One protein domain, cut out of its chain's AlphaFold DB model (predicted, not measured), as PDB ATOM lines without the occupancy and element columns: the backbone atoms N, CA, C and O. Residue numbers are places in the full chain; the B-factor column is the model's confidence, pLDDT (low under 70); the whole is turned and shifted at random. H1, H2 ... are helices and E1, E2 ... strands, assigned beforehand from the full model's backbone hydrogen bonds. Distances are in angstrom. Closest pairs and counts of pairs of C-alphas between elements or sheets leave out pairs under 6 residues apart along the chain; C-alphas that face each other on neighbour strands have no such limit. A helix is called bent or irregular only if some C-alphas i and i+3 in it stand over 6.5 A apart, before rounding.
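Overview. This is residues 10 to 144 of the 145 residues of an uncharacterized protein of Phytophthora infestans (strain T30-4) (UniProt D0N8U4). The model is long and loose: H4, H5 and H6 gather at one end, short helices H1, H2 and H7 make a small crossed group in the middle, and a ribbon of two parallel strands, E1 and E2, runs to the other end, with H3 at its tip. H6 reaches from the first group to H1, and residues 48 to 70 lead back from H3 to H4. The printed part has 135 residues, mostly helix, in the order H1 H2 E1 H3 H4 H5 H6 H7 E2. The radius of gyration of the C-alphas is 18.5 A and the spans are 56 by 34 by 22 A.

Along the chain. H1 is residues 11 to 20, from C-alpha 11 at (12.027, -6.919, 42.939), and H2 is 24 to 29. E1, 36 to 41, spans 16.4 A; H3, 42 to 47, is irregular, with C-alphas 43 and 46 7.6 A apart. H4 is 71 to 81, H5 86 to 97, 16.4 A, and H6 106 to 125, 30.0 A. H7 is 128 to 134; E2, 139 to 144, 15.7 A, ends at C-alpha 144 (0.897, -27.843, 45.840).

Arrangement. H1 touches H7, about perpendicular at 89 degrees, closest C-alphas Ala 11 and Ile 131, 6.4 A. H2 touches H7, closest C-alphas Lys 28 and Met 133, 5.9 A. H6 touches H5 at a steep tilt of 66 degrees, opposite ways, closest C-alphas Val 93 and Val 116, 5.6 A. E1 and E2 are parallel, with N 38 and O 140 2.8 A apart; with the helices between, they form a strand-helix-strand unit. Every O i to N i+4 pair is within hydrogen-bond range in H1, H2, H4 and H5, against 14 of 16 in H6, 2 of 3 in H7 and 0 of 2 in H3, where 2 of 3 O i to N i+3 pairs are.

Size, cuts and confidence. The C-alphas farthest apart, Ser 43 and Lys 100, are 58.4 A apart. The printed part has no cut; the link H3 to H4 is long. Residues 55 to 59 have pLDDT under 70.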
ATOM      1  N   ARG A  10       9.364  -7.868  46.827       81.06
ATOM      2  CA  ARG A  10      10.227  -6.784  46.332       81.06
ATOM      3  C   ARG A  10      11.154  -7.295  45.234       81.06
ATOM      4  O   ARG A  10      11.937  -8.214  45.486       81.06
ATOM      5  N   ALA A  11      11.150  -6.630  44.079       85.94
ATOM      6  CA  ALA A  11      12.027  -6.919  42.939       85.94
ATOM      7  C   ALA A  11      13.501  -7.083  43.353       85.94
ATOM      8  O   ALA A  11      14.153  -8.057  42.979       85.94
ATOM      9  N   PHE A  12      13.999  -6.186  44.213       83.56
ATOM     10  CA  PHE A  12      15.383  -6.205  44.694       83.56
ATOM     11  C   PHE A  12      15.793  -7.541  45.332       83.56
ATOM     12  O   PHE A  12      16.916  -7.998  45.127       83.56
ATOM     13  N   LYS A  13      14.899  -8.200  46.084       83.00
ATOM     14  CA  LYS A  13      15.218  -9.490  46.716       83.00
ATOM     15  C   LYS A  13      15.441 -10.578  45.667       83.00
ATOM     16  O   LYS A  13      16.374 -11.361  45.801       83.00
ATOM     17  N   ILE A  14      14.628 -10.592  44.613       88.56
ATOM     18  CA  ILE A  14      14.766 -11.557  43.519       88.56
ATOM     19  C   ILE A  14      16.037 -11.263  42.715       88.56
ATOM     20  O   ILE A  14      16.829 -12.171  42.481       88.56
ATOM     21  N   ILE A  15      16.288  -9.993  42.381       90.56
ATOM     22  CA  ILE A  15      17.520  -9.550  41.707       90.56
ATOM     23  C   ILE A  15      18.759  -9.982  42.503       90.56
ATOM     24  O   ILE A  15      19.709 -10.512  41.931       90.56
ATOM     25  N   TYR A  16      18.741  -9.811  43.828       87.88
ATOM     26  CA  TYR A  16      19.839 -10.238  44.692       87.88
ATOM     27  C   TYR A  16      20.063 -11.755  44.640       87.88
ATOM     28  O   TYR A  16      21.208 -12.197  44.539       87.88
ATOM     29  N   VAL A  17      18.992 -12.556  44.673       89.75
ATOM     30  CA  VAL A  17      19.087 -14.019  44.535       89.75
ATOM     31  C   VAL A  17      19.674 -14.396  43.175       89.75
ATOM     32  O   VAL A  17      20.637 -15.157  43.128       89.75
ATOM     33  N   LEU A  18      19.180 -13.812  42.080       92.81
ATOM     34  CA  LEU A  18      19.719 -14.051  40.737       92.81
ATOM     35  C   LEU A  18      21.206 -13.687  40.644       92.81
ATOM     36  O   LEU A  18      21.990 -14.441  40.071       92.81
ATOM     37  N   HIS A  19      21.617 -12.573  41.251       92.62
ATOM     38  CA  HIS A  19      23.020 -12.168  41.317       92.62
ATOM     39  C   HIS A  19      23.867 -13.177  42.103       92.62
ATOM     40  O   HIS A  19      24.932 -13.585  41.646       92.62
ATOM     41  N   ARG A  20      23.388 -13.631  43.268       90.12
ATOM     42  CA  ARG A  20      24.085 -14.633  44.096       90.12
ATOM     43  C   ARG A  20      24.252 -15.977  43.401       90.12
ATOM     44  O   ARG A  20      25.235 -16.657  43.675       90.12
ATOM     45  N   LEU A  21      23.308 -16.341  42.543       93.19
ATOM     46  CA  LEU A  21      23.353 -17.564  41.747       93.19
ATOM     47  C   LEU A  21      24.167 -17.406  40.452       93.19
ATOM     48  O   LEU A  21      24.308 -18.373  39.712       93.19
ATOM     49  N   GLY A  22      24.688 -16.210  40.148       94.44
ATOM     50  CA  GLY A  22      25.387 -15.941  38.885       94.44
ATOM     51  C   GLY A  22      24.465 -15.942  37.658       94.44
ATOM     52  O   GLY A  22      24.933 -16.048  36.529       94.44
ATOM     53  N   LEU A  23      23.152 -15.824  37.869       95.44
ATOM     54  CA  LEU A  23      22.128 -15.897  36.825       95.44
ATOM     55  C   LEU A  23      21.648 -14.522  36.359       95.44
ATOM     56  O   LEU A  23      20.985 -14.439  35.330       95.44
ATOM     57  N   LEU A  24      21.971 -13.446  37.089       94.50
ATOM     58  CA  LEU A  24      21.432 -12.111  36.820       94.50
ATOM     59  C   LEU A  24      21.631 -11.676  35.362       94.50
ATOM     60  O   LEU A  24      20.652 -11.359  34.698       94.50
ATOM     61  N   GLU A  25      22.856 -11.722  34.835       93.94
ATOM     62  CA  GLU A  25      23.120 -11.286  33.455       93.94
ATOM     63  C   GLU A  25      22.434 -12.176  32.407       93.94
ATOM     64  O   GLU A  25      21.949 -11.681  31.391       93.94
ATOM     65  N   GLN A  26      22.303 -13.480  32.670       94.56
ATOM     66  CA  GLN A  26      21.586 -14.385  31.767       94.56
ATOM     67  C   GLN A  26      20.087 -14.071  31.716       94.56
ATOM     68  O   GLN A  26      19.490 -14.083  30.639       94.56
ATOM     69  N   VAL A  27      19.482 -13.788  32.873       94.25
ATOM     70  CA  VAL A  27      18.062 -13.427  32.967       94.25
ATOM     71  C   VAL A  27      17.824 -12.019  32.417       94.25
ATOM     72  O   VAL A  27      16.805 -11.795  31.772       94.25
ATOM     73  N   LYS A  28      18.778 -11.089  32.563       92.88
ATOM     74  CA  LYS A  28      18.712  -9.764  31.919       92.88
ATOM     75  C   LYS A  28      18.682  -9.888  30.400       92.88
ATOM     76  O   LYS A  28      17.848  -9.257  29.759       92.88
ATOM     77  N   ALA A  29      19.559 -10.719  29.836       94.38
ATOM     78  CA  ALA A  29      19.622 -10.952  28.395       94.38
ATOM     79  C   ALA A  29      18.386 -11.693  27.859       94.38
ATOM     80  O   ALA A  29      17.936 -11.430  26.745       94.38
ATOM     81  N   ASN A  30      17.827 -12.625  28.637       94.31
ATOM     82  CA  ASN A  30      16.601 -13.331  28.283       94.31
ATOM     83  C   ASN A  30      15.765 -13.660  29.536       94.31
ATOM     84  O   ASN A  30      15.979 -14.711  30.152       94.31
ATOM     85  N   PRO A  31      14.758 -12.828  29.873       92.19
ATOM     86  CA  PRO A  31      13.924 -13.017  31.063       92.19
ATOM     87  C   PRO A  31      13.172 -14.350  31.110       92.19
ATOM     88  O   PRO A  31      12.845 -14.825  32.193       92.19
ATOM     89  N   LYS A  32      12.952 -15.003  29.957       92.25
ATOM     90  CA  LYS A  32      12.301 -16.322  29.870       92.25
ATOM     91  C   LYS A  32      13.173 -17.471  30.393       92.25
ATOM     92  O   LYS A  32      12.689 -18.592  30.490       92.25
ATOM     93  N   ARG A  33      14.452 -17.222  30.711       91.81
ATOM     94  CA  ARG A  33      15.354 -18.207  31.340       91.81
ATOM     95  C   ARG A  33      15.083 -18.418  32.829       91.81
ATOM     96  O   ARG A  33      15.625 -19.353  33.409       91.81
ATOM     97  N   ALA A  34      14.276 -17.561  33.444       92.69
ATOM     98  CA  ALA A  34      13.792 -17.734  34.803       92.69
ATOM     99  C   ALA A  34      12.264 -17.722  34.803       92.69
ATOM    100  O   ALA A  34      11.636 -17.163  33.910       92.69
ATOM    101  N   ALA A  35      11.673 -18.318  35.830       91.44
ATOM    102  CA  ALA A  35      10.252 -18.219  36.096       91.44
ATOM    103  C   ALA A  35      10.031 -18.082  37.602       91.44
ATOM    104  O   ALA A  35      10.766 -18.665  38.401       91.44
ATOM    105  N   LEU A  36       9.015 -17.315  37.984       88.44
ATOM    106  CA  LEU A  36       8.546 -17.245  39.364       88.44
ATOM    107  C   LEU A  36       7.320 -18.141  39.495       88.44
ATOM    108  O   LEU A  36       6.309 -17.908  38.835       88.44
ATOM    109  N   VAL A  37       7.422 -19.171  40.330       88.12
ATOM    110  CA  VAL A  37       6.338 -20.131  40.554       88.12
ATOM    111  C   VAL A  37       5.779 -19.927  41.956       88.12
ATOM    112  O   VAL A  37       6.498 -20.053  42.946       88.12
ATOM    113  N   PHE A  38       4.490 -19.606  42.035       84.94
ATOM    114  CA  PHE A  38       3.741 -19.508  43.280       84.94
ATOM    115  C   PHE A  38       3.089 -20.859  43.564       84.94
ATOM    116  O   PHE A  38       2.166 -21.265  42.859       84.94
ATOM    117  N   LEU A  39       3.591 -21.553  44.584       85.88
ATOM    118  CA  LEU A  39       3.013 -22.805  45.062       85.88
ATOM    119  C   LEU A  39       1.855 -22.495  46.010       85.88
ATOM    120  O   LEU A  39       2.042 -21.798  47.010       85.88
ATOM    121  N   VAL A  40       0.663 -22.990  45.682       84.12
ATOM    122  CA  VAL A  40      -0.572 -22.692  46.416       84.12
ATOM    123  C   VAL A  40      -1.278 -23.996  46.785       84.12
ATOM    124  O   VAL A  40      -1.551 -24.788  45.888       84.12
ATOM    125  N   PRO A  41      -1.644 -24.225  48.058       85.88
ATOM    126  CA  PRO A  41      -2.433 -25.394  48.432       85.88
ATOM    127  C   PRO A  41      -3.722 -25.493  47.622       85.88
ATOM    128  O   PRO A  41      -4.409 -24.486  47.426       85.88
ATOM    129  N   HIS A  42      -4.097 -26.707  47.211       83.50
ATOM    130  CA  HIS A  42      -5.324 -26.955  46.442       83.50
ATOM    131  C   HIS A  42      -6.567 -26.304  47.071       83.50
ATOM    132  O   HIS A  42      -7.391 -25.710  46.376       83.50
ATOM    133  N   SER A  43      -6.668 -26.348  48.402       84.31
ATOM    134  CA  SER A  43      -7.763 -25.748  49.172       84.31
ATOM    135  C   SER A  43      -7.837 -24.217  49.073       84.31
ATOM    136  O   SER A  43      -8.900 -23.644  49.305       84.31
ATOM    137  N   GLY A  44      -6.733 -23.550  48.721       80.06
ATOM    138  CA  GLY A  44      -6.615 -22.096  48.596       80.06
ATOM    139  C   GLY A  44      -6.558 -21.576  47.158       80.06
ATOM    140  O   GLY A  44      -6.573 -20.362  46.969       80.06
ATOM    141  N   LEU A  45      -6.524 -22.452  46.144       81.25
ATOM    142  CA  LEU A  45      -6.279 -22.055  44.751       81.25
ATOM    143  C   LEU A  45      -7.350 -21.102  44.201       81.25
ATOM    144  O   LEU A  45      -7.021 -20.116  43.548       81.25
ATOM    145  N   LYS A  46      -8.631 -21.356  44.502       79.25
ATOM    146  CA  LYS A  46      -9.759 -20.538  44.011       79.25
ATOM    147  C   LYS A  46      -9.766 -19.103  44.547       79.25
ATOM    148  O   LYS A  46     -10.382 -18.244  43.931       79.25
ATOM    149  N   GLY A  47      -9.129 -18.861  45.693       78.81
ATOM    150  CA  GLY A  47      -9.057 -17.543  46.331       78.81
ATOM    151  C   GLY A  47      -7.674 -16.906  46.253       78.81
ATOM    152  O   GLY A  47      -7.435 -15.910  46.930       78.81
ATOM    153  N   PHE A  48      -6.741 -17.496  45.499       81.50
ATOM    154  CA  PHE A  48      -5.387 -16.977  45.422       81.50
ATOM    155  C   PHE A  48      -5.316 -15.787  44.474       81.50
ATOM    156  O   PHE A  48      -5.510 -15.914  43.266       81.50
ATOM    157  N   GLU A  49      -4.958 -14.639  45.033       79.31
ATOM    158  CA  GLU A  49      -4.579 -13.461  44.274       79.31
ATOM    159  C   GLU A  49      -3.054 -13.352  44.241       79.31
ATOM    160  O   GLU A  49      -2.368 -13.423  45.269       79.31
ATOM    161  N   ARG A  50      -2.508 -13.209  43.032       77.81
ATOM    162  CA  ARG A  50      -1.069 -13.062  42.847       77.81
ATOM    163  C   ARG A  50      -0.616 -11.741  43.459       77.81
ATOM    164  O   ARG A  50      -1.145 -10.689  43.129       77.81
ATOM    165  N   GLN A  51       0.419 -11.802  44.289       75.56
ATOM    166  CA  GLN A  51       1.016 -10.602  44.863       75.56
ATOM    167  C   GLN A  51       1.806  -9.833  43.806       75.56
ATOM    168  O   GLN A  51       2.616 -10.416  43.079       75.56
ATOM    169  N   ASP A  52       1.614  -8.518  43.769       76.75
ATOM    170  CA  ASP A  52       2.387  -7.652  42.894       76.75
ATOM    171  C   ASP A  52       3.863  -7.621  43.295       76.75
ATOM    172  O   ASP A  52       4.233  -7.511  44.472       76.75
ATOM    173  N   ILE A  53       4.724  -7.686  42.278       77.94
ATOM    174  CA  ILE A  53       6.153  -7.458  42.460       77.94
ATOM    175  C   ILE A  53       6.383  -5.954  42.485       77.94
ATOM    176  O   ILE A  53       6.407  -5.289  41.444       77.94
ATOM    177  N   ILE A  54       6.605  -5.422  43.683       77.44
ATOM    178  CA  ILE A  54       6.935  -4.012  43.855       77.44
ATOM    179  C   ILE A  54       8.316  -3.776  43.252       77.44
ATOM    180  O   ILE A  54       9.336  -4.301  43.719       77.44
ATOM    181  N   SER A  55       8.301  -3.003  42.171       67.94
ATOM    182  CA  SER A  55       9.448  -2.684  41.321       67.94
ATOM    183  C   SER A  55      10.099  -1.361  41.702       67.94
ATOM    184  O   SER A  55      11.007  -0.903  41.020       67.94
ATOM    185  N   ASP A  56       9.633  -0.719  42.763       60.03
ATOM    186  CA  ASP A  56      10.093   0.613  43.090       60.03
ATOM    187  C   ASP A  56      11.596   0.565  43.394       60.03
ATOM    188  O   ASP A  56      12.054  -0.179  44.272       60.03
ATOM    189  N   GLY A  57      12.369   1.365  42.656       60.41
ATOM    190  CA  GLY A  57      13.756   1.691  42.972       60.41
ATOM    191  C   GLY A  57      13.793   2.544  44.233       60.41
ATOM    192  O   GLY A  57      14.173   3.708  44.197       60.41
ATOM    193  N   VAL A  58      13.301   2.009  45.349       58.72
ATOM    194  CA  VAL A  58      13.230   2.756  46.595       58.72
ATOM    195  C   VAL A  58      14.584   2.662  47.250       58.72
ATOM    196  O   VAL A  58      15.134   1.571  47.437       58.72
ATOM    197  N   SER A  59      15.074   3.820  47.675       64.38
ATOM    198  CA  SER A  59      15.968   3.869  48.819       64.38
ATOM    199  C   SER A  59      15.405   2.942  49.912       64.38
ATOM    200  O   SER A  59      14.194   2.957  50.166       64.38
ATOM    201  N   PRO A  60      16.220   2.073  50.521       76.25
ATOM    202  CA  PRO A  60      15.737   1.185  51.564       76.25
ATOM    203  C   PRO A  60      15.027   2.021  52.637       76.25
ATOM    204  O   PRO A  60      15.478   3.109  52.987       76.25
ATOM    205  N   HIS A  61      13.885   1.546  53.140       76.25
ATOM    206  CA  HIS A  61      13.091   2.334  54.095       76.25
ATOM    207  C   HIS A  61      13.828   2.451  55.432       76.25
ATOM    208  O   HIS A  61      13.665   3.403  56.192       76.25
ATOM    209  N   SER A  62      14.670   1.463  55.720       84.81
ATOM    210  CA  SER A  62      15.497   1.406  56.905       84.81
ATOM    211  C   SER A  62      16.792   0.644  56.634       84.81
ATOM    212  O   SER A  62      16.893  -0.148  55.700       84.81
ATOM    213  N   ILE A  63      17.802   0.850  57.482       86.75
ATOM    214  CA  ILE A  63      19.116   0.204  57.331       86.75
ATOM    215  C   ILE A  63      19.001  -1.330  57.362       86.75
ATOM    216  O   ILE A  63      19.740  -2.013  56.660       86.75
ATOM    217  N   LYS A  64      18.048  -1.873  58.130       84.62
ATOM    218  CA  LYS A  64      17.767  -3.319  58.201       84.62
ATOM    219  C   LYS A  64      17.256  -3.911  56.880       84.62
ATOM    220  O   LYS A  64      17.322  -5.122  56.708       84.62
ATOM    221  N   ASP A  65      16.761  -3.081  55.962       80.12
ATOM    222  CA  ASP A  65      16.307  -3.532  54.643       80.12
ATOM    223  C   ASP A  65      17.478  -3.690  53.661       80.12
ATOM    224  O   ASP A  65      17.323  -4.285  52.593       80.12
ATOM    225  N   ILE A  66      18.663  -3.178  54.014       84.38
ATOM    226  CA  ILE A  66      19.880  -3.362  53.230       84.38
ATOM    227  C   ILE A  66      20.416  -4.763  53.503       84.38
ATOM    228  O   ILE A  66      20.816  -5.105  54.618       84.38
ATOM    229  N   HIS A  67      20.452  -5.572  52.447       78.94
ATOM    230  CA  HIS A  67      20.916  -6.948  52.524       78.94
ATOM    231  C   HIS A  67      22.344  -7.046  53.101       78.94
ATOM    232  O   HIS A  67      23.204  -6.198  52.854       78.94
ATOM    233  N   ASP A  68      22.605  -8.112  53.860       83.88
ATOM    234  CA  ASP A  68      23.862  -8.384  54.568       83.88
ATOM    235  C   ASP A  68      24.210  -7.397  55.704       83.88
ATOM    236  O   ASP A  68      25.266  -7.546  56.317       83.88
ATOM    237  N   ILE A  69      23.343  -6.437  56.059       87.69
ATOM    238  CA  ILE A  69      23.494  -5.637  57.288       87.69
ATOM    239  C   ILE A  69      22.645  -6.253  58.407       87.69
ATOM    240  O   ILE A  69      21.447  -6.016  58.524       87.69
ATOM    241  N   GLY A  70      23.289  -7.066  59.248       86.25
ATOM    242  CA  GLY A  70      22.621  -7.756  60.353       86.25
ATOM    243  C   GLY A  70      22.251  -6.841  61.536       86.25
ATOM    244  O   GLY A  70      22.864  -5.783  61.712       86.25
ATOM    245  N   PRO A  71      21.323  -7.268  62.419       90.19
ATOM    246  CA  PRO A  71      20.825  -6.462  63.541       90.19
ATOM    247  C   PRO A  71      21.916  -5.920  64.472       90.19
ATOM    248  O   PRO A  71      21.822  -4.789  64.941       90.19
ATOM    249  N   ALA A  72      22.982  -6.690  64.708       90.19
ATOM    250  CA  ALA A  72      24.113  -6.254  65.527       90.19
ATOM    251  C   ALA A  72      24.866  -5.063  64.908       90.19
ATOM    252  O   ALA A  72      25.231  -4.122  65.618       90.19
ATOM    253  N   ALA A  73      25.052  -5.062  63.583       90.69
ATOM    254  CA  ALA A  73      25.664  -3.945  62.871       90.69
ATOM    255  C   ALA A  73      24.734  -2.723  62.886       90.69
ATOM    256  O   ALA A  73      25.179  -1.625  63.206       90.69
ATOM    257  N   VAL A  74      23.427  -2.921  62.651       92.94
ATOM    258  CA  VAL A  74      22.413  -1.852  62.766       92.94
ATOM    259  C   VAL A  74      22.454  -1.202  64.149       92.94
ATOM    260  O   VAL A  74      22.517   0.022  64.253       92.94
ATOM    261  N   LYS A  75      22.476  -2.014  65.212       93.38
ATOM    262  CA  LYS A  75      22.567  -1.535  66.593       93.38
ATOM    263  C   LYS A  75      23.866  -0.769  66.838       93.38
ATOM    264  O   LYS A  75      23.839   0.320  67.396       93.38
ATOM    265  N   THR A  76      24.994  -1.287  66.354       93.44
ATOM    266  CA  THR A  76      26.292  -0.603  66.451       93.44
ATOM    267  C   THR A  76      26.247   0.769  65.776       93.44
ATOM    268  O   THR A  76      26.666   1.759  66.372       93.44
ATOM    269  N   PHE A  77      25.686   0.870  64.570       94.50
ATOM    270  CA  PHE A  77      25.536   2.144  63.862       94.50
ATOM    271  C   PHE A  77      24.618   3.126  64.593       94.50
ATOM    272  O   PHE A  77      24.968   4.302  64.728       94.50
ATOM    273  N   ALA A  78      23.493   2.653  65.125       94.62
ATOM    274  CA  ALA A  78      22.560   3.484  65.871       94.62
ATOM    275  C   ALA A  78      23.166   3.988  67.192       94.62
ATOM    276  O   ALA A  78      23.206   5.198  67.420       94.62
ATOM    277  N   ASP A  79      23.675   3.079  68.024       94.25
ATOM    278  CA  ASP A  79      24.079   3.362  69.405       94.25
ATOM    279  C   ASP A  79      25.453   4.031  69.470       94.25
ATOM    280  O   ASP A  79      25.681   4.954  70.253       94.25
ATOM    281  N   LYS A  80      26.399   3.576  68.641       93.94
ATOM    282  CA  LYS A  80      27.775   4.083  68.673       93.94
ATOM    283  C   LYS A  80      27.963   5.257  67.730       93.94
ATOM    284  O   LYS A  80      28.780   6.114  68.040       93.94
ATOM    285  N   TYR A  81      27.241   5.346  66.618       93.50
ATOM    286  CA  TYR A  81      27.501   6.367  65.595       93.50
ATOM    287  C   TYR A  81      26.316   7.305  65.324       93.50
ATOM    288  O   TYR A  81      26.472   8.261  64.572       93.50
ATOM    289  N   GLY A  82      25.146   7.088  65.940       93.19
ATOM    290  CA  GLY A  82      23.960   7.927  65.720       93.19
ATOM    291  C   GLY A  82      23.346   7.785  64.320       93.19
ATOM    292  O   GLY A  82      22.555   8.632  63.889       93.19
ATOM    293  N   ILE A  83      23.705   6.723  63.596       95.00
ATOM    294  CA  ILE A  83      23.273   6.447  62.226       95.00
ATOM    295  C   ILE A  83      22.013   5.583  62.296       95.00
ATOM    296  O   ILE A  83      22.081   4.371  62.484       95.00
ATOM    297  N   LYS A  84      20.850   6.230  62.184       93.62
ATOM    298  CA  LYS A  84      19.529   5.581  62.306       93.62
ATOM    299  C   LYS A  84      18.730   5.550  61.000       93.62
ATOM    300  O   LYS A  84      17.718   4.864  60.926       93.62
ATOM    301  N   THR A  85      19.175   6.281  59.980       93.00
ATOM    302  CA  THR A  85      18.490   6.411  58.687       93.00
ATOM    303  C   THR A  85      19.403   5.977  57.549       93.00
ATOM    304  O   THR A  85      20.630   5.990  57.686       93.00
ATOM    305  N   VAL A  86      18.807   5.608  56.416       90.62
ATOM    306  CA  VAL A  86      19.556   5.206  55.220       90.62
ATOM    307  C   VAL A  86      20.394   6.356  54.668       90.62
ATOM    308  O   VAL A  86      21.556   6.135  54.341       90.62
ATOM    309  N   ASP A  87      19.891   7.591  54.676       91.38
ATOM    310  CA  ASP A  87      20.668   8.755  54.222       91.38
ATOM    311  C   ASP A  87      21.911   8.995  55.080       91.38
ATOM    312  O   ASP A  87      23.004   9.220  54.560       91.38
ATOM    313  N   LYS A  88      21.779   8.871  56.409       94.12
ATOM    314  CA  LYS A  88      22.934   8.960  57.309       94.12
ATOM    315  C   LYS A  88      23.929   7.839  57.040       94.12
ATOM    316  O   LYS A  88      25.129   8.086  57.087       94.12
ATOM    317  N   LEU A  89      23.450   6.627  56.756       93.50
ATOM    318  CA  LEU A  89      24.326   5.512  56.418       93.50
ATOM    319  C   LEU A  89      25.060   5.764  55.100       93.50
ATOM    320  O   LEU A  89      26.267   5.551  55.057       93.50
ATOM    321  N   LYS A  90      24.369   6.251  54.064       92.56
ATOM    322  CA  LYS A  90      24.958   6.610  52.767       92.56
ATOM    323  C   LYS A  90      26.119   7.585  52.956       92.56
ATOM    324  O   LYS A  90      27.250   7.264  52.600       92.56
ATOM    325  N   THR A  91      25.862   8.718  53.611       94.06
ATOM    326  CA  THR A  91      26.890   9.728  53.895       94.06
ATOM    327  C   THR A  91      28.042   9.141  54.706       94.06
ATOM    328  O   THR A  91      29.209   9.380  54.407       94.06
ATOM    329  N   ALA A  92      27.738   8.343  55.727       93.69
ATOM    330  CA  ALA A  92      28.766   7.792  56.596       93.69
ATOM    331  C   ALA A  92      29.630   6.723  55.906       93.69
ATOM    332  O   ALA A  92      30.830   6.655  56.162       93.69
ATOM    333  N   VAL A  93      29.050   5.913  55.017       94.19
ATOM    334  CA  VAL A  93      29.778   4.953  54.175       94.19
ATOM    335  C   VAL A  93      30.754   5.682  53.252       94.19
ATOM    336  O   VAL A  93      31.897   5.248  53.122       94.19
ATOM    337  N   ASP A  94      30.344   6.803  52.657       93.81
ATOM    338  CA  ASP A  94      31.220   7.597  51.791       93.81
ATOM    339  C   ASP A  94      32.351   8.270  52.579       93.81
ATOM    340  O   ASP A  94      33.508   8.225  52.159       93.81
ATOM    341  N   LEU A  95      32.062   8.792  53.775       94.31
ATOM    342  CA  LEU A  95      33.095   9.301  54.682       94.31
ATOM    343  C   LEU A  95      34.061   8.199  55.133       94.31
ATOM    344  O   LEU A  95      35.261   8.449  55.245       94.31
ATOM    345  N   PHE A  96      33.573   6.980  55.378       94.12
ATOM    346  CA  PHE A  96      34.420   5.851  55.757       94.12
ATOM    347  C   PHE A  96      35.356   5.439  54.616       94.12
ATOM    348  O   PHE A  96      36.533   5.193  54.867       94.12
ATOM    349  N   LYS A  97      34.871   5.414  53.365       91.69
ATOM    350  CA  LYS A  97      35.713   5.156  52.180       91.69
ATOM    351  C   LYS A  97      36.824   6.194  52.012       91.69
ATOM    352  O   LYS A  97      37.887   5.857  51.514       91.69
ATOM    353  N   GLN A  98      36.572   7.435  52.424       94.50
ATOM    354  CA  GLN A  98      37.552   8.527  52.425       94.50
ATOM    355  C   GLN A  98      38.435   8.544  53.683       94.50
ATOM    356  O   GLN A  98      39.152   9.515  53.901       94.50
ATOM    357  N   GLU A  99      38.333   7.530  54.547       91.44
ATOM    358  CA  GLU A  99      39.057   7.430  55.822       91.44
ATOM    359  C   GLU A  99      38.779   8.587  56.805       91.44
ATOM    360  O   GLU A  99      39.508   8.804  57.770       91.44
ATOM    361  N   LYS A 100      37.665   9.306  56.620       92.31
ATOM    362  CA  LYS A 100      37.251  10.455  57.450       92.31
ATOM    363  C   LYS A 100      36.417  10.064  58.670       92.31
ATOM    364  O   LYS A 100      36.017  10.922  59.457       92.31
ATOM    365  N   VAL A 101      36.113   8.778  58.845       89.06
ATOM    366  CA  VAL A 101      35.339   8.285  59.993       89.06
ATOM    367  C   VAL A 101      36.275   7.941  61.144       89.06
ATOM    368  O   VAL A 101      37.058   6.994  61.073       89.06
ATOM    369  N   LYS A 102      36.122   8.652  62.266       87.44
ATOM    370  CA  LYS A 102      36.796   8.293  63.515       87.44
ATOM    371  C   LYS A 102      36.165   7.030  64.104       87.44
ATOM    372  O   LYS A 102      35.054   7.038  64.635       87.44
ATOM    373  N   MET A 103      36.888   5.923  64.001       89.81
ATOM    374  CA  MET A 103      36.501   4.636  64.571       89.81
ATOM    375  C   MET A 103      36.444   4.695  66.105       89.81
ATOM    376  O   MET A 103      37.423   5.072  66.741       89.81
ATOM    377  N   LYS A 104      35.314   4.286  66.703       88.94
ATOM    378  CA  LYS A 104      35.159   4.239  68.169       88.94
ATOM    379  C   LYS A 104      35.786   2.998  68.805       88.94
ATOM    380  O   LYS A 104      36.346   3.093  69.886       88.94
ATOM    381  N   GLU A 105      35.713   1.844  68.141       88.56
ATOM    382  CA  GLU A 105      36.315   0.589  68.611       88.56
ATOM    383  C   GLU A 105      36.878  -0.178  67.403       88.56
ATOM    384  O   GLU A 105      36.233  -0.221  66.355       88.56
ATOM    385  N   LYS A 106      38.053  -0.820  67.529       84.94
ATOM    386  CA  LYS A 106      38.701  -1.554  66.415       84.94
ATOM    387  C   LYS A 106      37.793  -2.626  65.799       84.94
ATOM    388  O   LYS A 106      37.774  -2.786  64.580       84.94
ATOM    389  N   LYS A 107      36.999  -3.311  66.629       87.00
ATOM    390  CA  LYS A 107      36.062  -4.358  66.198       87.00
ATOM    391  C   LYS A 107      34.960  -3.845  65.264       87.00
ATOM    392  O   LYS A 107      34.451  -4.610  64.462       87.00
ATOM    393  N   HIS A 108      34.640  -2.547  65.290       91.44
ATOM    394  CA  HIS A 108      33.618  -1.975  64.407       91.44
ATOM    395  C   HIS A 108      34.066  -1.919  62.939       91.44
ATOM    396  O   HIS A 108      33.238  -1.704  62.056       91.44
ATOM    397  N   ARG A 109      35.359  -2.124  62.634       90.62
ATOM    398  CA  ARG A 109      35.883  -2.038  61.259       90.62
ATOM    399  C   ARG A 109      35.199  -3.049  60.347       90.62
ATOM    400  O   ARG A 109      34.903  -2.729  59.202       90.62
ATOM    401  N   SER A 110      34.935  -4.255  60.849       90.31
ATOM    402  CA  SER A 110      34.232  -5.289  60.090       90.31
ATOM    403  C   SER A 110      32.804  -4.877  59.749       90.31
ATOM    404  O   SER A 110      32.355  -5.151  58.638       90.31
ATOM    405  N   ASP A 111      32.113  -4.188  60.660       91.50
ATOM    406  CA  ASP A 111      30.758  -3.688  60.419       91.50
ATOM    407  C   ASP A 111      30.765  -2.575  59.373       91.50
ATOM    408  O   ASP A 111      29.958  -2.606  58.447       91.50
ATOM    409  N   TRP A 112      31.729  -1.655  59.442       93.50
ATOM    410  CA  TRP A 112      31.916  -0.625  58.417       93.50
ATOM    411  C   TRP A 112      32.219  -1.209  57.040       93.50
ATOM    412  O   TRP A 112      31.558  -0.862  56.065       93.50
ATOM    413  N   LEU A 113      33.163  -2.150  56.947       93.25
ATOM    414  CA  LEU A 113      33.479  -2.829  55.688       93.25
ATOM    415  C   LEU A 113      32.270  -3.593  55.135       93.25
ATOM    416  O   LEU A 113      32.047  -3.617  53.924       93.25
ATOM    417  N   ARG A 114      31.471  -4.209  56.014       91.69
ATOM    418  CA  ARG A 114      30.217  -4.864  55.640       91.69
ATOM    419  C   ARG A 114      29.215  -3.847  55.098       91.69
ATOM    420  O   ARG A 114      28.729  -4.059  53.998       91.69
ATOM    421  N   ALA A 115      28.988  -2.727  55.783       92.44
ATOM    422  CA  ALA A 115      28.091  -1.668  55.320       92.44
ATOM    423  C   ALA A 115      28.518  -1.075  53.972       92.44
ATOM    424  O   ALA A 115      27.676  -0.907  53.097       92.44
ATOM    425  N   VAL A 116      29.818  -0.835  53.761       93.69
ATOM    426  CA  VAL A 116      30.363  -0.370  52.476       93.69
ATOM    427  C   VAL A 116      30.032  -1.348  51.351       93.69
ATOM    428  O   VAL A 116      29.509  -0.939  50.316       93.69
ATOM    429  N   ARG A 117      30.313  -2.643  51.550       92.31
ATOM    430  CA  ARG A 117      30.042  -3.680  50.541       92.31
ATOM    431  C   ARG A 117      28.549  -3.856  50.294       92.31
ATOM    432  O   ARG A 117      28.135  -3.929  49.142       92.31
ATOM    433  N   SER A 118      27.752  -3.927  51.356       90.50
ATOM    434  CA  SER A 118      26.298  -4.077  51.286       90.50
ATOM    435  C   SER A 118      25.645  -2.902  50.569       90.50
ATOM    436  O   SER A 118      24.822  -3.112  49.682       90.50
ATOM    437  N   TRP A 119      26.048  -1.673  50.900       91.06
ATOM    438  CA  TRP A 119      25.563  -0.470  50.229       91.06
ATOM    439  C   TRP A 119      25.988  -0.428  48.760       91.06
ATOM    440  O   TRP A 119      25.153  -0.183  47.897       91.06
ATOM    441  N   GLY A 120      27.255  -0.736  48.462       89.94
ATOM    442  CA  GLY A 120      27.751  -0.813  47.085       89.94
ATOM    443  C   GLY A 120      26.950  -1.799  46.233       89.94
ATOM    444  O   GLY A 120      26.434  -1.416  45.188       89.94
ATOM    445  N   LYS A 121      26.749  -3.026  46.730       89.00
ATOM    446  CA  LYS A 121      25.906  -4.034  46.070       89.00
ATOM    447  C   LYS A 121      24.463  -3.573  45.920       89.00
ATOM    448  O   LYS A 121      23.845  -3.830  44.896       89.00
ATOM    449  N   HIS A 122      23.910  -2.916  46.936       87.94
ATOM    450  CA  HIS A 122      22.553  -2.396  46.853       87.94
ATOM    451  C   HIS A 122      22.422  -1.386  45.711       87.94
ATOM    452  O   HIS A 122      21.540  -1.543  44.877       87.94
ATOM    453  N   VAL A 123      23.331  -0.414  45.618       86.75
ATOM    454  CA  VAL A 123      23.350   0.577  44.531       86.75
ATOM    455  C   VAL A 123      23.558  -0.083  43.164       86.75
ATOM    456  O   VAL A 123      22.876   0.261  42.205       86.75
ATOM    457  N   GLU A 124      24.470  -1.050  43.070       88.25
ATOM    458  CA  GLU A 124      24.766  -1.760  41.824       88.25
ATOM    459  C   GLU A 124      23.574  -2.575  41.306       88.25
ATOM    460  O   GLU A 124      23.311  -2.597  40.103       88.25
ATOM    461  N   LEU A 125      22.853  -3.243  42.207       87.81
ATOM    462  CA  LEU A 125      21.731  -4.107  41.853       87.81
ATOM    463  C   LEU A 125      20.427  -3.328  41.679       87.81
ATOM    464  O   LEU A 125      19.597  -3.727  40.863       87.81
ATOM    465  N   ASN A 126      20.258  -2.209  42.384       84.31
ATOM    466  CA  ASN A 126      19.086  -1.334  42.312       84.31
ATOM    467  C   ASN A 126      19.143  -0.385  41.098       84.31
ATOM    468  O   ASN A 126      18.915   0.817  41.212       84.31
ATOM    469  N   LYS A 127      19.491  -0.929  39.925       86.38
ATOM    470  CA  LYS A 127      19.483  -0.218  38.643       86.38
ATOM    471  C   LYS A 127      18.147  -0.407  37.938       86.38
ATOM    472  O   LYS A 127      17.566  -1.493  37.974       86.38
ATOM    473  N   THR A 128      17.716   0.620  37.209       83.88
ATOM    474  CA  THR A 128      16.474   0.610  36.424       83.88
ATOM    475  C   THR A 128      16.387  -0.582  35.471       83.88
ATOM    476  O   THR A 128      15.325  -1.179  35.356       83.88
ATOM    477  N   GLU A 129      17.491  -0.983  34.834       86.44
ATOM    478  CA  GLU A 129      17.528  -2.146  33.932       86.44
ATOM    479  C   GLU A 129      17.210  -3.471  34.647       86.44
ATOM    480  O   GLU A 129      16.409  -4.267  34.158       86.44
ATOM    481  N   ASN A 130      17.769  -3.678  35.845       88.81
ATOM    482  CA  ASN A 130      17.550  -4.890  36.634       88.81
ATOM    483  C   ASN A 130      16.108  -4.943  37.137       88.81
ATOM    484  O   ASN A 130      15.487  -6.002  37.166       88.81
ATOM    485  N   ILE A 131      15.561  -3.785  37.507       86.12
ATOM    486  CA  ILE A 131      14.161  -3.635  37.894       86.12
ATOM    487  C   ILE A 131      13.237  -3.896  36.700       86.12
ATOM    488  O   ILE A 131      12.260  -4.628  36.828       86.12
ATOM    489  N   ALA A 132      13.529  -3.325  35.532       85.56
ATOM    490  CA  ALA A 132      12.705  -3.474  34.337       85.56
ATOM    491  C   ALA A 132      12.630  -4.937  33.879       85.56
ATOM    492  O   ALA A 132      11.550  -5.409  33.524       85.56
ATOM    493  N   MET A 133      13.743  -5.674  33.965       89.44
ATOM    494  CA  MET A 133      13.792  -7.115  33.700       89.44
ATOM    495  C   MET A 133      12.745  -7.889  34.512       89.44
ATOM    496  O   MET A 133      12.120  -8.801  33.974       89.44
ATOM    497  N   MET A 134      12.499  -7.513  35.772       88.06
ATOM    498  CA  MET A 134      11.557  -8.222  36.645       88.06
ATOM    499  C   MET A 134      10.128  -8.253  36.103       88.06
ATOM    500  O   MET A 134       9.420  -9.233  36.329       88.06
ATOM    501  N   LYS A 135       9.714  -7.225  35.352       85.31
ATOM    502  CA  LYS A 135       8.386  -7.176  34.719       85.31
ATOM    503  C   LYS A 135       8.219  -8.226  33.617       85.31
ATOM    504  O   LYS A 135       7.095  -8.595  33.298       85.31
ATOM    505  N   ASN A 136       9.329  -8.703  33.055       89.19
ATOM    506  CA  ASN A 136       9.355  -9.600  31.903       89.19
ATOM    507  C   ASN A 136       9.630 -11.064  32.278       89.19
ATOM    508  O   ASN A 136       9.615 -11.920  31.395       89.19
ATOM    509  N   ILE A 137       9.894 -11.364  33.555       90.62
ATOM    510  CA  ILE A 137      10.057 -12.743  34.024       90.62
ATOM    511  C   ILE A 137       8.670 -13.407  34.072       90.62
ATOM    512  O   ILE A 137       7.783 -12.888  34.758       90.62
ATOM    513  N   PRO A 138       8.460 -14.542  33.377       91.12
ATOM    514  CA  PRO A 138       7.221 -15.306  33.454       91.12
ATOM    515  C   PRO A 138       6.844 -15.681  34.892       91.12
ATOM    516  O   PRO A 138       7.693 -16.073  35.695       91.12
ATOM    517  N   GLN A 139       5.553 -15.584  35.206       88.50
ATOM    518  CA  GLN A 139       5.012 -15.903  36.525       88.50
ATOM    519  C   GLN A 139       3.906 -16.944  36.386       88.50
ATOM    520  O   GLN A 139       2.987 -16.756  35.590       88.50
ATOM    521  N   TYR A 140       3.978 -18.007  37.182       88.38
ATOM    522  CA  TYR A 140       3.043 -19.128  37.147       88.38
ATOM    523  C   TYR A 140       2.502 -19.428  38.541       88.38
ATOM    524  O   TYR A 140       3.191 -19.229  39.540       88.38
ATOM    525  N   ILE A 141       1.278 -19.938  38.600       86.75
ATOM    526  CA  ILE A 141       0.679 -20.486  39.818       86.75
ATOM    527  C   ILE A 141       0.594 -21.993  39.616       86.75
ATOM    528  O   ILE A 141       0.099 -22.441  38.582       86.75
ATOM    529  N   SER A 142       1.081 -22.759  40.585       85.38
ATOM    530  CA  SER A 142       0.979 -24.214  40.581       85.38
ATOM    531  C   SER A 142       0.322 -24.671  41.877       85.38
ATOM    532  O   SER A 142       0.702 -24.180  42.947       85.38
ATOM    533  N   PRO A 143      -0.641 -25.602  41.816       83.25
ATOM    534  CA  PRO A 143      -1.139 -26.223  43.025       83.25
ATOM    535  C   PRO A 143       0.001 -26.992  43.716       83.25
ATOM    536  O   PRO A 143       0.852 -27.571  43.037       83.25
ATOM    537  N   SER A 144       0.050 -26.951  45.046       79.75
ATOM    538  CA  SER A 144       0.897 -27.843  45.840       79.75
ATOM    539  C   SER A 144       0.114 -29.101  46.203       79.75
ATOM    540  O   SER A 144      -1.098 -29.009  46.444       79.75
TER     541      SER A 144